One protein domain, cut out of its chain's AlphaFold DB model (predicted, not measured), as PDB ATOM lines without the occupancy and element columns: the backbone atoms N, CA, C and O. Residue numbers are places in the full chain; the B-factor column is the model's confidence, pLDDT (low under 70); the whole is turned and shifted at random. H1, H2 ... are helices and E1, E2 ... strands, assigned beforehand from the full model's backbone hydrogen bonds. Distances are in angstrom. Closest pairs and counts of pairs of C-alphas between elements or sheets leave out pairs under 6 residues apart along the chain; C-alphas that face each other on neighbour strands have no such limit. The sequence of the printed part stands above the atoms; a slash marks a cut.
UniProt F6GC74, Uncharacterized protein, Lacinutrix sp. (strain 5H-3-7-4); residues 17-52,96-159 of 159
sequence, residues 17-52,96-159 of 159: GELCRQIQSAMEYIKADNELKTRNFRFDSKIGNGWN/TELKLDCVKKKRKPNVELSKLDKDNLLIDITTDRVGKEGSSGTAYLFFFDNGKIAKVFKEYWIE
ATOM      1  N   GLY A  17      87.330 -18.033  75.053       89.06
ATOM      2  CA  GLY A  17      88.502 -17.941  75.926       89.06
ATOM      3  C   GLY A  17      89.776 -17.541  75.181       89.06
ATOM      4  O   GLY A  17      90.569 -16.750  75.688       89.06
ATOM      5  N   GLU A  18      89.972 -18.046  73.965       89.56
ATOM      6  CA  GLU A  18      91.123 -17.679  73.142       89.56
ATOM      7  C   GLU A  18      91.013 -16.255  72.603       89.56
ATOM      8  O   GLU A  18      91.969 -15.488  72.718       89.56
ATOM      9  N   LEU A  19      89.833 -15.858  72.122       90.00
ATOM     10  CA  LEU A  19      89.579 -14.483  71.704       90.00
ATOM     11  C   LEU A  19      89.774 -13.503  72.870       90.00
ATOM     12  O   LEU A  19      90.386 -12.452  72.699       90.00
ATOM     13  N   CYS A  20      89.333 -13.866  74.077       91.62
ATOM     14  CA  CYS A  20      89.593 -13.078  75.278       91.62
ATOM     15  C   CYS A  20      91.085 -12.893  75.556       91.62
ATOM     16  O   CYS A  20      91.504 -11.770  75.836       91.62
ATOM     17  N   ARG A  21      91.897 -13.951  75.442       92.81
ATOM     18  CA  ARG A  21      93.356 -13.847  75.618       92.81
ATOM     19  C   ARG A  21      93.996 -12.942  74.567       92.81
ATOM     20  O   ARG A  21      94.853 -12.132  74.917       92.81
ATOM     21  N   GLN A  22      93.561 -13.045  73.311       94.31
ATOM     22  CA  GLN A  22      94.029 -12.172  72.232       94.31
ATOM     23  C   GLN A  22      93.687 -10.706  72.518       94.31
ATOM     24  O   GLN A  22      94.569  -9.852  72.462       94.31
ATOM     25  N   ILE A  23      92.438 -10.418  72.901       94.12
ATOM     26  CA  ILE A  23      91.996  -9.062  73.260       94.12
ATOM     27  C   ILE A  23      92.789  -8.538  74.458       94.12
ATOM     28  O   ILE A  23      93.273  -7.414  74.416       94.12
ATOM     29  N   GLN A  24      92.951  -9.327  75.520       93.31
ATOM     30  CA  GLN A  24      93.699  -8.910  76.707       93.31
ATOM     31  C   GLN A  24      95.156  -8.588  76.372       93.31
ATOM     32  O   GLN A  24      95.618  -7.501  76.711       93.31
ATOM     33  N   SER A  25      95.832  -9.468  75.631       94.81
ATOM     34  CA  SER A  25      97.223  -9.261  75.207       94.81
ATOM     35  C   SER A  25      97.362  -8.010  74.334       94.81
ATOM     36  O   SER A  25      98.237  -7.178  74.566       94.81
ATOM     37  N   ALA A  26      96.461  -7.834  73.361       95.31
ATOM     38  CA  ALA A  26      96.432  -6.646  72.513       95.31
ATOM     39  C   ALA A  26      96.211  -5.373  73.341       95.31
ATOM     40  O   ALA A  26      96.867  -4.357  73.128       95.31
ATOM     41  N   MET A  27      95.333  -5.424  74.342       93.00
ATOM     42  CA  MET A  27      95.083  -4.276  75.203       93.00
ATOM     43  C   MET A  27      96.229  -3.951  76.151       93.00
ATOM     44  O   MET A  27      96.433  -2.778  76.457       93.00
ATOM     45  N   GLU A  28      96.958  -4.951  76.639       92.19
ATOM     46  CA  GLU A  28      98.184  -4.741  77.410       92.19
ATOM     47  C   GLU A  28      99.250  -4.055  76.555       92.19
ATOM     48  O   GLU A  28      99.823  -3.060  76.996       92.19
ATOM     49  N   TYR A  29      99.424  -4.501  75.305       94.00
ATOM     50  CA  TYR A  29     100.304  -3.846  74.337       94.00
ATOM     51  C   TYR A  29      99.913  -2.376  74.125       94.00
ATOM     52  O   TYR A  29     100.736  -1.476  74.270       94.00
ATOM     53  N   ILE A  30      98.631  -2.106  73.860       93.19
ATOM     54  CA  ILE A  30      98.128  -0.746  73.608       93.19
ATOM     55  C   ILE A  30      98.245   0.145  74.852       93.19
ATOM     56  O   ILE A  30      98.499   1.340  74.740       93.19
ATOM     57  N   LYS A  31      98.086  -0.407  76.057       89.88
ATOM     58  CA  LYS A  31      98.277   0.345  77.307       89.88
ATOM     59  C   LYS A  31      99.738   0.668  77.600       89.88
ATOM     60  O   LYS A  31      99.992   1.583  78.377       89.88
ATOM     61  N   ALA A  32     100.678  -0.072  77.023       89.19
ATOM     62  CA  ALA A  32     102.094   0.267  77.086       89.19
ATOM     63  C   ALA A  32     102.474   1.357  76.064       89.19
ATOM     64  O   ALA A  32     103.479   2.041  76.260       89.19
ATOM     65  N   ASP A  33     101.666   1.567  75.015       84.00
ATOM     66  CA  ASP A  33     101.848   2.663  74.058       84.00
ATOM     67  C   ASP A  33     101.660   4.021  74.761       84.00
ATOM     68  O   ASP A  33     100.645   4.296  75.408       84.00
ATOM     69  N   ASN A  34     102.666   4.891  74.644       77.38
ATOM     70  CA  ASN A  34     102.714   6.163  75.363       77.38
ATOM     71  C   ASN A  34     101.552   7.112  75.039       77.38
ATOM     72  O   ASN A  34     101.212   7.937  75.890       77.38
ATOM     73  N   GLU A  35     100.945   6.998  73.859       77.44
ATOM     74  CA  GLU A  35      99.846   7.855  73.410       77.44
ATOM     75  C   GLU A  35      98.499   7.414  73.989       77.44
ATOM     76  O   GLU A  35      97.611   8.235  74.237       77.44
ATOM     77  N   LEU A  36      98.346   6.110  74.228       82.69
ATOM     78  CA  LEU A  36      97.073   5.503  74.611       82.69
ATOM     79  C   LEU A  36      97.058   4.957  76.042       82.69
ATOM     80  O   LEU A  36      95.981   4.639  76.548       82.69
ATOM     81  N   LYS A  37      98.197   4.937  76.748       77.19
ATOM     82  CA  LYS A  37      98.316   4.412  78.121       77.19
ATOM     83  C   LYS A  37      97.332   4.995  79.135       77.19
ATOM     84  O   LYS A  37      96.920   4.308  80.063       77.19
ATOM     85  N   THR A  38      96.942   6.261  78.978       70.62
ATOM     86  CA  THR A  38      96.019   6.952  79.897       70.62
ATOM     87  C   THR A  38      94.552   6.827  79.486       70.62
ATOM     88  O   THR A  38      93.666   7.337  80.177       70.62
ATOM     89  N   ARG A  39      94.257   6.177  78.353       78.38
ATOM     90  CA  ARG A  39      92.907   6.124  77.795       78.38
ATOM     91  C   ARG A  39      92.077   5.021  78.442       78.38
ATOM     92  O   ARG A  39      92.505   3.886  78.637       78.38
ATOM     93  N   ASN A  40      90.819   5.360  78.712       83.81
ATOM     94  CA  ASN A  40      89.807   4.395  79.115       83.81
ATOM     95  C   ASN A  40      89.192   3.745  77.874       83.81
ATOM     96  O   ASN A  40      88.398   4.369  77.168       83.81
ATOM     97  N   PHE A  41      89.537   2.483  77.641       89.06
ATOM     98  CA  PHE A  41      89.017   1.690  76.532       89.06
ATOM     99  C   PHE A  41      87.598   1.205  76.819       89.06
ATOM    100  O   PHE A  41      87.337   0.518  77.810       89.06
ATOM    101  N   ARG A  42      86.662   1.600  75.957       91.00
ATOM    102  CA  ARG A  42      85.248   1.243  76.041       91.00
ATOM    103  C   ARG A  42      84.878   0.489  74.778       91.00
ATOM    104  O   ARG A  42      84.810   1.079  73.709       91.00
ATOM    105  N   PHE A  43      84.625  -0.797  74.918       91.25
ATOM    106  CA  PHE A  43      84.385  -1.668  73.779       91.25
ATOM    107  C   PHE A  43      82.938  -1.613  73.315       91.25
ATOM    108  O   PHE A  43      82.016  -1.519  74.140       91.25
ATOM    109  N   ASP A  44      82.766  -1.700  72.000       88.94
ATOM    110  CA  ASP A  44      81.480  -1.972  71.373       88.94
ATOM    111  C   ASP A  44      80.946  -3.336  71.859       88.94
ATOM    112  O   ASP A  44      81.692  -4.249  72.227       88.94
ATOM    113  N   SER A  45      79.623  -3.473  71.903       86.31
ATOM    114  CA  SER A  45      78.963  -4.757  72.116       86.31
ATOM    115  C   SER A  45      79.048  -5.670  70.895       86.31
ATOM    116  O   SER A  45      78.593  -6.808  70.978       86.31
ATOM    117  N   LYS A  46      79.609  -5.198  69.780       89.12
ATOM    118  CA  LYS A  46      79.712  -5.928  68.519       89.12
ATOM    119  C   LYS A  46      81.160  -6.131  68.094       89.12
ATOM    120  O   LYS A  46      82.047  -5.354  68.424       89.12
ATOM    121  N   ILE A  47      81.362  -7.178  67.306       89.44
ATOM    122  CA  ILE A  47      82.607  -7.457  66.595       89.44
ATOM    123  C   ILE A  47      82.302  -7.646  65.112       89.44
ATOM    124  O   ILE A  47      81.330  -8.316  64.732       89.44
ATOM    125  N   GLY A  48      83.102  -6.981  64.283       88.25
ATOM    126  CA  GLY A  48      83.001  -6.999  62.832       88.25
ATOM    127  C   GLY A  48      83.819  -8.121  62.204       88.25
ATOM    128  O   GLY A  48      84.896  -8.463  62.686       88.25
ATOM    129  N   ASN A  49      83.344  -8.668  61.093       85.31
ATOM    130  CA  ASN A  49      84.087  -9.642  60.297       85.31
ATOM    131  C   ASN A  49      84.836  -8.960  59.139       85.31
ATOM    132  O   ASN A  49      84.177  -8.446  58.231       85.31
ATOM    133  N   GLY A  50      86.175  -8.950  59.177       79.81
ATOM    134  CA  GLY A  50      87.048  -8.355  58.149       79.81
ATOM    135  C   GLY A  50      86.887  -6.844  57.944       79.81
ATOM    136  O   GLY A  50      87.162  -6.313  56.870       79.81
ATOM    137  N   TRP A  51      86.386  -6.133  58.946       85.62
ATOM    138  CA  TRP A  51      86.140  -4.699  58.885       85.62
ATOM    139  C   TRP A  51      87.432  -3.909  58.988       85.62
ATOM    140  O   TRP A  51      88.287  -4.227  59.805       85.62
ATOM    141  N   ASN A  52      87.548  -2.871  58.165       84.62
ATOM    142  CA  ASN A  52      88.673  -1.936  58.134       84.62
ATOM    143  C   ASN A  52      90.041  -2.545  57.755       84.62
ATOM    144  O   ASN A  52      90.974  -1.795  57.496       84.62
ATOM    145  N   THR A  96      78.516  -9.237  64.607       83.94
ATOM    146  CA  THR A  96      77.955 -10.195  65.564       83.94
ATOM    147  C   THR A  96      78.034  -9.610  66.963       83.94
ATOM    148  O   THR A  96      78.924  -8.810  67.246       83.94
ATOM    149  N   GLU A  97      77.083  -9.966  67.826       85.56
ATOM    150  CA  GLU A  97      77.164  -9.590  69.238       85.56
ATOM    151  C   GLU A  97      78.396 -10.262  69.860       85.56
ATOM    152  O   GLU A  97      78.561 -11.484  69.816       85.56
ATOM    153  N   LEU A  98      79.266  -9.448  70.442       83.88
ATOM    154  CA  LEU A  98      80.431  -9.891  71.189       83.88
ATOM    155  C   LEU A  98      79.935 -10.447  72.524       83.88
ATOM    156  O   LEU A  98      79.433  -9.679  73.327       83.88
ATOM    157  N   LYS A  99      80.024 -11.744  72.813       80.56
ATOM    158  CA  LYS A  99      79.510 -12.336  74.068       80.56
ATOM    159  C   LYS A  99      80.639 -12.720  75.025       80.56
ATOM    160  O   LYS A  99      80.618 -13.790  75.612       80.56
ATOM    161  N   LEU A 100      81.619 -11.832  75.169       83.44
ATOM    162  CA  LEU A 100      82.811 -12.075  75.978       83.44
ATOM    163  C   LEU A 100      82.744 -11.357  77.327       83.44
ATOM    164  O   LEU A 100      82.618 -10.133  77.369       83.44
ATOM    165  N   ASP A 101      82.923 -12.105  78.414       81.88
ATOM    166  CA  ASP A 101      82.944 -11.556  79.778       81.88
ATOM    167  C   ASP A 101      84.215 -10.749  80.077       81.88
ATOM    168  O   ASP A 101      84.200  -9.829  80.895       81.88
ATOM    169  N   CYS A 102      85.316 -11.039  79.375       85.62
ATOM    170  CA  CYS A 102      86.581 -10.312  79.519       85.62
ATOM    171  C   CYS A 102      86.509  -8.855  79.026       85.62
ATOM    172  O   CYS A 102      87.425  -8.071  79.281       85.62
ATOM    173  N   VAL A 103      85.431  -8.478  78.330       85.56
ATOM    174  CA  VAL A 103      85.250  -7.153  77.741       85.56
ATOM    175  C   VAL A 103      84.056  -6.442  78.373       85.56
ATOM    176  O   VAL A 103      82.895  -6.808  78.186       85.56
ATOM    177  N   LYS A 104      84.321  -5.339  79.084       81.94
ATOM    178  CA  LYS A 104      83.257  -4.508  79.667       81.94
ATOM    179  C   LYS A 104      82.670  -3.556  78.623       81.94
ATOM    180  O   LYS A 104      83.176  -2.453  78.412       81.94
ATOM    181  N   LYS A 105      81.560  -3.970  78.016       84.25
ATOM    182  CA  LYS A 105      80.799  -3.193  77.022       84.25
ATOM    183  C   LYS A 105      80.235  -1.895  77.607       84.25
ATOM    184  O   LYS A 105      79.867  -1.833  78.786       84.25
ATOM    185  N   LYS A 106      80.131  -0.843  76.787       82.31
ATOM    186  CA  LYS A 106      79.634   0.485  77.202       82.31
ATOM    187  C   LYS A 106      78.778   1.142  76.113       82.31
ATOM    188  O   LYS A 106      78.999   0.926  74.935       82.31
ATOM    189  N   ARG A 107      77.852   2.030  76.514       76.88
ATOM    190  CA  ARG A 107      76.914   2.744  75.613       76.88
ATOM    191  C   ARG A 107      77.577   3.721  74.629       76.88
ATOM    192  O   ARG A 107      77.004   4.006  73.588       76.88
ATOM    193  N   LYS A 108      78.737   4.277  74.976       84.19
ATOM    194  CA  LYS A 108      79.540   5.148  74.101       84.19
ATOM    195  C   LYS A 108      80.904   4.490  73.907       84.19
ATOM    196  O   LYS A 108      81.844   4.889  74.604       84.19
ATOM    197  N   PRO A 109      80.976   3.404  73.119       90.31
ATOM    198  CA  PRO A 109      82.236   2.727  72.879       90.31
ATOM    199  C   PRO A 109      83.171   3.634  72.080       90.31
ATOM    200  O   PRO A 109      82.726   4.546  71.392       90.31
ATOM    201  N   ASN A 110      84.466   3.414  72.229       92.00
ATOM    202  CA  ASN A 110      85.522   4.033  71.434       92.00
ATOM    203  C   ASN A 110      86.564   2.997  70.999       92.00
ATOM    204  O   ASN A 110      87.688   3.363  70.682       92.00
ATOM    205  N   VAL A 111      86.200   1.719  71.091       93.62
ATOM    206  CA  VAL A 111      86.997   0.588  70.650       93.62
ATOM    207  C   VAL A 111      86.078  -0.341  69.879       93.62
ATOM    208  O   VAL A 111      85.132  -0.888  70.456       93.62
ATOM    209  N   GLU A 112      86.363  -0.518  68.598       93.38
ATOM    210  CA  GLU A 112      85.716  -1.507  67.747       93.38
ATOM    211  C   GLU A 112      86.679  -2.661  67.487       93.38
ATOM    212  O   GLU A 112      87.875  -2.470  67.270       93.38
ATOM    213  N   LEU A 113      86.153  -3.881  67.538       93.88
ATOM    214  CA  LEU A 113      86.922  -5.083  67.255       93.88
ATOM    215  C   LEU A 113      86.531  -5.610  65.885       93.88
ATOM    216  O   LEU A 113      85.342  -5.685  65.553       93.88
ATOM    217  N   SER A 114      87.520  -6.064  65.125       92.56
ATOM    218  CA  SER A 114      87.278  -6.852  63.935       92.56
ATOM    219  C   SER A 114      88.206  -8.045  63.810       92.56
ATOM    220  O   SER A 114      89.403  -7.969  64.063       92.56
ATOM    221  N   LYS A 115      87.642  -9.167  63.379       90.38
ATOM    222  CA  LYS A 115      88.363 -10.415  63.179       90.38
ATOM    223  C   LYS A 115      88.141 -10.916  61.765       90.38
ATOM    224  O   LYS A 115      87.028 -10.786  61.256       90.38
ATOM    225  N   LEU A 116      89.183 -11.453  61.146       87.69
ATOM    226  CA  LEU A 116      89.089 -12.074  59.831       87.69
ATOM    227  C   LEU A 116      89.394 -13.572  59.916       87.69
ATOM    228  O   LEU A 116      88.530 -14.371  59.563       87.69
ATOM    229  N   ASP A 117      90.550 -13.923  60.488       86.69
ATOM    230  CA  ASP A 117      90.981 -15.304  60.743       86.69
ATOM    231  C   ASP A 117      91.284 -15.521  62.243       86.69
ATOM    232  O   ASP A 117      91.268 -14.584  63.055       86.69
ATOM    233  N   LYS A 118      91.529 -16.777  62.654       86.88
ATOM    234  CA  LYS A 118      91.752 -17.132  64.072       86.88
ATOM    235  C   LYS A 118      92.957 -16.419  64.684       86.88
ATOM    236  O   LYS A 118      92.953 -16.116  65.877       86.88
ATOM    237  N   ASP A 119      93.954 -16.108  63.876       90.06
ATOM    238  CA  ASP A 119      95.276 -15.634  64.271       90.06
ATOM    239  C   ASP A 119      95.417 -14.115  64.176       90.06
ATOM    240  O   ASP A 119      96.492 -13.594  64.446       90.06
ATOM    241  N   ASN A 120      94.353 -13.386  63.828       92.44
ATOM    242  CA  ASN A 120      94.402 -11.931  63.737       92.44
ATOM    243  C   ASN A 120      93.296 -11.225  64.514       92.44
ATOM    244  O   ASN A 120      92.213 -11.759  64.757       92.44
ATOM    245  N   LEU A 121      93.585  -9.997  64.927       94.50
ATOM    246  CA  LEU A 121      92.622  -9.100  65.546       94.50
ATOM    247  C   LEU A 121      92.941  -7.676  65.115       94.50
ATOM    248  O   LEU A 121      94.037  -7.180  65.355       94.50
ATOM    249  N   LEU A 122      91.957  -7.011  64.531       95.25
ATOM    250  CA  LEU A 122      91.988  -5.584  64.286       95.25
ATOM    251  C   LEU A 122      91.252  -4.890  65.428       95.25
ATOM    252  O   LEU A 122      90.137  -5.276  65.790       95.25
ATOM    253  N   ILE A 123      91.889  -3.879  66.003       95.38
ATOM    254  CA  ILE A 123      91.313  -3.020  67.031       95.38
ATOM    255  C   ILE A 123      91.356  -1.594  66.514       95.38
ATOM    256  O   ILE A 123      92.430  -1.041  66.295       95.38
ATOM    257  N   ASP A 124      90.184  -1.005  66.343       94.00
ATOM    258  CA  ASP A 124      90.034   0.389  65.965       94.00
ATOM    259  C   ASP A 124      89.697   1.218  67.206       94.00
ATOM    260  O   ASP A 124      88.768   0.879  67.943       94.00
ATOM    261  N   ILE A 125      90.476   2.264  67.480       93.75
ATOM    262  CA  ILE A 125      90.345   3.086  68.681       93.75
ATOM    263  C   ILE A 125      90.115   4.535  68.296       93.75
ATOM    264  O   ILE A 125      91.035   5.236  67.883       93.75
ATOM    265  N   THR A 126      88.915   5.032  68.570       92.62
ATOM    266  CA  THR A 126      88.621   6.458  68.462       92.62
ATOM    267  C   THR A 126      89.191   7.204  69.671       92.62
ATOM    268  O   THR A 126      88.837   6.944  70.833       92.62
ATOM    269  N   THR A 127      90.078   8.157  69.408       88.62
ATOM    270  CA  THR A 127      90.789   8.948  70.424       88.62
ATOM    271  C   THR A 127      90.187  10.335  70.637       88.62
ATOM    272  O   THR A 127      90.279  10.864  71.754       88.62
ATOM    273  N   ASP A 128      89.514  10.886  69.623       86.31
ATOM    274  CA  ASP A 128      88.816  12.167  69.690       86.31
ATOM    275  C   ASP A 128      87.449  12.119  68.986       86.31
ATOM    276  O   ASP A 128      87.226  11.337  68.068       86.31
ATOM    277  N   ARG A 129      86.510  12.949  69.460       82.81
ATOM    278  CA  ARG A 129      85.179  13.175  68.862       82.81
ATOM    279  C   ARG A 129      84.383  11.902  68.529       82.81
ATOM    280  O   ARG A 129      83.697  11.836  67.519       82.81
ATOM    281  N   VAL A 130      84.394  10.925  69.437       84.50
ATOM    282  CA  VAL A 130      83.661   9.646  69.316       84.50
ATOM    283  C   VAL A 130      82.223   9.826  68.797       84.50
ATOM    284  O   VAL A 130      81.391  10.436  69.482       84.50
ATOM    285  N   GLY A 131      81.934   9.239  67.630       79.00
ATOM    286  CA  GLY A 131      80.614   9.242  66.991       79.00
ATOM    287  C   GLY A 131      80.207  10.583  66.374       79.00
ATOM    288  O   GLY A 131      79.016  10.895  66.344       79.00
ATOM    289  N   LYS A 132      81.179  11.405  65.962       85.12
ATOM    290  CA  LYS A 132      80.972  12.712  65.329       85.12
ATOM    291  C   LYS A 132      81.917  12.885  64.138       85.12
ATOM    292  O   LYS A 132      82.968  12.266  64.102       85.12
ATOM    293  N   GLU A 133      81.563  13.774  63.218       84.12
ATOM    294  CA  GLU A 133      82.437  14.203  62.119       84.12
ATOM    295  C   GLU A 133      83.756  14.810  62.637       84.12
ATOM    296  O   GLU A 133      83.781  15.487  63.681       84.12
ATOM    297  N   GLY A 134      84.857  14.559  61.922       85.50
ATOM    298  CA  GLY A 134      86.202  14.898  62.371       85.50
ATOM    299  C   GLY A 134      86.698  13.987  63.490       85.50
ATOM    300  O   GLY A 134      87.548  14.415  64.277       85.50
ATOM    301  N   SER A 135      86.121  12.790  63.644       88.25
ATOM    302  CA  SER A 135      86.646  11.811  64.592       88.25
ATOM    303  C   SER A 135      88.005  11.319  64.128       88.25
ATOM    304  O   SER A 135      88.302  11.271  62.939       88.25
ATOM    305  N   SER A 136      88.868  11.014  65.084       91.44
ATOM    306  CA  SER A 136      90.204  10.529  64.779       91.44
ATOM    307  C   SER A 136      90.601   9.432  65.733       91.44
ATOM    308  O   SER A 136      90.138   9.345  66.884       91.44
ATOM    309  N   GLY A 137      91.484   8.574  65.254       92.88
ATOM    310  CA  GLY A 137      91.822   7.376  65.973       92.88
ATOM    311  C   GLY A 137      93.081   6.702  65.490       92.88
ATOM    312  O   GLY A 137      93.867   7.217  64.694       92.88
ATOM    313  N   THR A 138      93.265   5.523  66.053       93.88
ATOM    314  CA  THR A 138      94.360   4.637  65.724       93.88
ATOM    315  C   THR A 138      93.792   3.249  65.546       93.88
ATOM    316  O   THR A 138      93.134   2.720  66.446       93.88
ATOM    317  N   ALA A 139      94.075   2.655  64.399       94.81
ATOM    318  CA  ALA A 139      93.814   1.258  64.154       94.81
ATOM    319  C   ALA A 139      95.084   0.449  64.438       94.81
ATOM    320  O   ALA A 139      96.204   0.891  64.175       94.81
ATOM    321  N   TYR A 140      94.901  -0.745  64.980       96.38
ATOM    322  CA  TYR A 140      95.955  -1.721  65.202       96.38
ATOM    323  C   TYR A 140      95.552  -3.038  64.566       96.38
ATOM    324  O   TYR A 140      94.428  -3.495  64.770       96.38
ATOM    325  N   LEU A 141      96.479  -3.676  63.862       96.75
ATOM    326  CA  LEU A 141      96.333  -5.044  63.385       96.75
ATOM    327  C   LEU A 141      97.336  -5.939  64.109       96.75
ATOM    328  O   LEU A 141      98.546  -5.806  63.928       96.75
ATOM    329  N   PHE A 142      96.816  -6.852  64.921       97.00
ATOM    330  CA  PHE A 142      97.584  -7.852  65.650       97.00
ATOM    331  C   PHE A 142      97.548  -9.182  64.914       97.00
ATOM    332  O   PHE A 142      96.476  -9.638  64.519       97.00
ATOM    333  N   PHE A 143      98.708  -9.821  64.828       95.75
ATOM    334  CA  PHE A 143      98.859 -11.223  64.468       95.75
ATOM    335  C   PHE A 143      99.345 -12.016  65.672       95.75
ATOM    336  O   PHE A 143     100.188 -11.534  66.437       95.75
ATOM    337  N   PHE A 144      98.829 -13.229  65.832       94.12
ATOM    338  CA  PHE A 144      99.084 -14.089  66.974       94.12
ATOM    339  C   PHE A 144      99.677 -15.427  66.542       94.12
ATOM    340  O   PHE A 144      99.155 -16.078  65.645       94.12
ATOM    341  N   ASP A 145     100.700 -15.873  67.262       91.31
ATOM    342  CA  ASP A 145     101.206 -17.240  67.198       91.31
ATOM    343  C   ASP A 145     101.080 -17.877  68.585       91.31
ATOM    344  O   ASP A 145     101.521 -17.314  69.591       91.31
ATOM    345  N   ASN A 146     100.408 -19.029  68.661       85.31
ATOM    346  CA  ASN A 146     100.129 -19.735  69.917       85.31
ATOM    347  C   ASN A 146      99.542 -18.825  71.021       85.31
ATOM    348  O   ASN A 146      99.891 -18.924  72.201       85.31
ATOM    349  N   GLY A 147      98.662 -17.895  70.633       80.56
ATOM    350  CA  GLY A 147      98.007 -16.940  71.534       80.56
ATOM    351  C   GLY A 147      98.879 -15.766  71.999       80.56
ATOM    352  O   GLY A 147      98.395 -14.937  72.766       80.56
ATOM    353  N   LYS A 148     100.131 -15.666  71.539       91.12
ATOM    354  CA  LYS A 148     101.037 -14.538  71.801       91.12
ATOM    355  C   LYS A 148     101.081 -13.610  70.599       91.12
ATOM    356  O   LYS A 148     100.967 -14.071  69.471       91.12
ATOM    357  N   ILE A 149     101.276 -12.316  70.831       96.44
ATOM    358  CA  ILE A 149     101.441 -11.342  69.748       96.44
ATOM    359  C   ILE A 149     102.743 -11.651  69.000       96.44
ATOM    360  O   ILE A 149     103.823 -11.565  69.580       96.44
ATOM    361  N   ALA A 150     102.625 -11.997  67.721       95.75
ATOM    362  CA  ALA A 150     103.743 -12.249  66.819       95.75
ATOM    363  C   ALA A 150     104.140 -10.981  66.050       95.75
ATOM    364  O   ALA A 150     105.323 -10.690  65.888       95.75
ATOM    365  N   LYS A 151     103.151 -10.206  65.590       95.62
ATOM    366  CA  LYS A 151     103.377  -8.966  64.837       95.62
ATOM    367  C   LYS A 151     102.259  -7.966  65.094       95.62
ATOM    368  O   LYS A 151     101.112  -8.359  65.302       95.62
ATOM    369  N   VAL A 152     102.598  -6.680  65.070       95.56
ATOM    370  CA  VAL A 152     101.639  -5.578  65.208       95.56
ATOM    371  C   VAL A 152     101.902  -4.547  64.125       95.56
ATOM    372  O   VAL A 152     103.048  -4.152  63.912       95.56
ATOM    373  N   PHE A 153     100.838  -4.089  63.480       95.19
ATOM    374  CA  PHE A 153     100.842  -2.908  62.627       95.19
ATOM    375  C   PHE A 153      99.925  -1.842  63.226       95.19
ATOM    376  O   PHE A 153      98.955  -2.171  63.911       95.19
ATOM    377  N   LYS A 154     100.255  -0.570  62.998       94.25
ATOM    378  CA  LYS A 154      99.570   0.602  63.559       94.25
ATOM    379  C   LYS A 154      99.368   1.620  62.444       94.25
ATOM    380  O   LYS A 154     100.327   1.904  61.737       94.25
ATOM    381  N   GLU A 155      98.162   2.166  62.338       93.44
ATOM    382  CA  GLU A 155      97.806   3.208  61.370       93.44
ATOM    383  C   GLU A 155      96.944   4.271  62.061       93.44
ATOM    384  O   GLU A 155      96.083   3.943  62.883       93.44
ATOM    385  N   TYR A 156      97.175   5.546  61.751       91.94
ATOM    386  CA  TYR A 156      96.342   6.647  62.242       91.94
ATOM    387  C   TYR A 156      95.291   7.008  61.201       91.94
ATOM    388  O   TYR A 156      95.555   6.964  60.005       91.94
ATOM    389  N   TRP A 157      94.108   7.417  61.652       89.12
ATOM    390  CA  TRP A 157      93.030   7.806  60.748       89.12
ATOM    391  C   TRP A 157      92.241   9.001  61.281       89.12
ATOM    392  O   TRP A 157      92.226   9.288  62.484       89.12
ATOM    393  N   ILE A 158      91.590   9.701  60.351       84.81
ATOM    394  CA  ILE A 158      90.657  10.804  60.589       84.81
ATOM    395  C   ILE A 158      89.474  10.602  59.632       84.81
ATOM    396  O   ILE A 158      89.701  10.340  58.450       84.81
ATOM    397  N   GLU A 159      88.248  10.688  60.150       74.88
ATOM    398  CA  GLU A 159      86.991  10.707  59.377       74.88
ATOM    399  C   GLU A 159      86.552  12.127  59.011       74.88
ATOM    400  O   GLU A 159      86.498  12.992  59.921       74.88
TER     401      GLU A 159
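Overview. This is residues 17 to 52 and 96 to 159 of the 159 residues of an uncharacterized protein of Lacinutrix sp. (strain 5H-3-7-4) (UniProt F6GC74). A twisted sheet of five strands forms a wall, and one helix, H1, packs on one face of it, making two layers. E2 to E5 form a meander, each strand the antiparallel neighbour of the one before, and E1 is added in parallel beside E2. The printed part has 100 residues, with one named helix and five named strands in the order H1 E1 E2 E3 E4 E5; the sheet's order, E1 E2 E3 E4 E5, is mixed, and so is the class, helices and strands. The whole is compact, with a radius of gyration of the C-alphas of 12.7 A and spans of 38 by 28 by 24 A.

Along the chain. Find C-alpha 17 at (88.502, -17.941, 75.926); from there H1, residues 17 to 32, runs 22.8 A. Next come E1, residues 43 to 49, and, beyond the cut, E2, residues 111 to 115. E3, residues 120 to 128, measures 25.4 A; E4, residues 136 to 145, 30.0 A. E5, residues 148 to 158, bends by 64 degrees at residue 151 and ends at C-alpha 158, (90.657, 10.804, 60.589).

Arrangement. Look first at edge strand E1, parallel to E2 at 27 degrees, with N 44 and O 111 2.9 A apart. Three hairpins follow: E2 and E3 with N 114 and O 122 at 2.8 A, E3 and E4 with N 123 and O 140 at 2.8 A, E4 and E5 with N 139 and O 155 at 2.8 A, each within hydrogen-bond range. E1 and E5 are apart. H1 is on the sheet; its closest C-alphas to E4 are those of Ala 26 and Phe 142, 7.1 A. In H1 every O i to N i+4 pair is within hydrogen-bond range.

Size, cuts and confidence. The C-alphas of Glu 133 and Asn 146 are farthest apart, 39.1 A. Residues 53 to 95 are not printed; C-alphas 52 and 96 are 15.4 A apart across the cut. No link printed whole is long. No printed residue is under 70 in pLDDT.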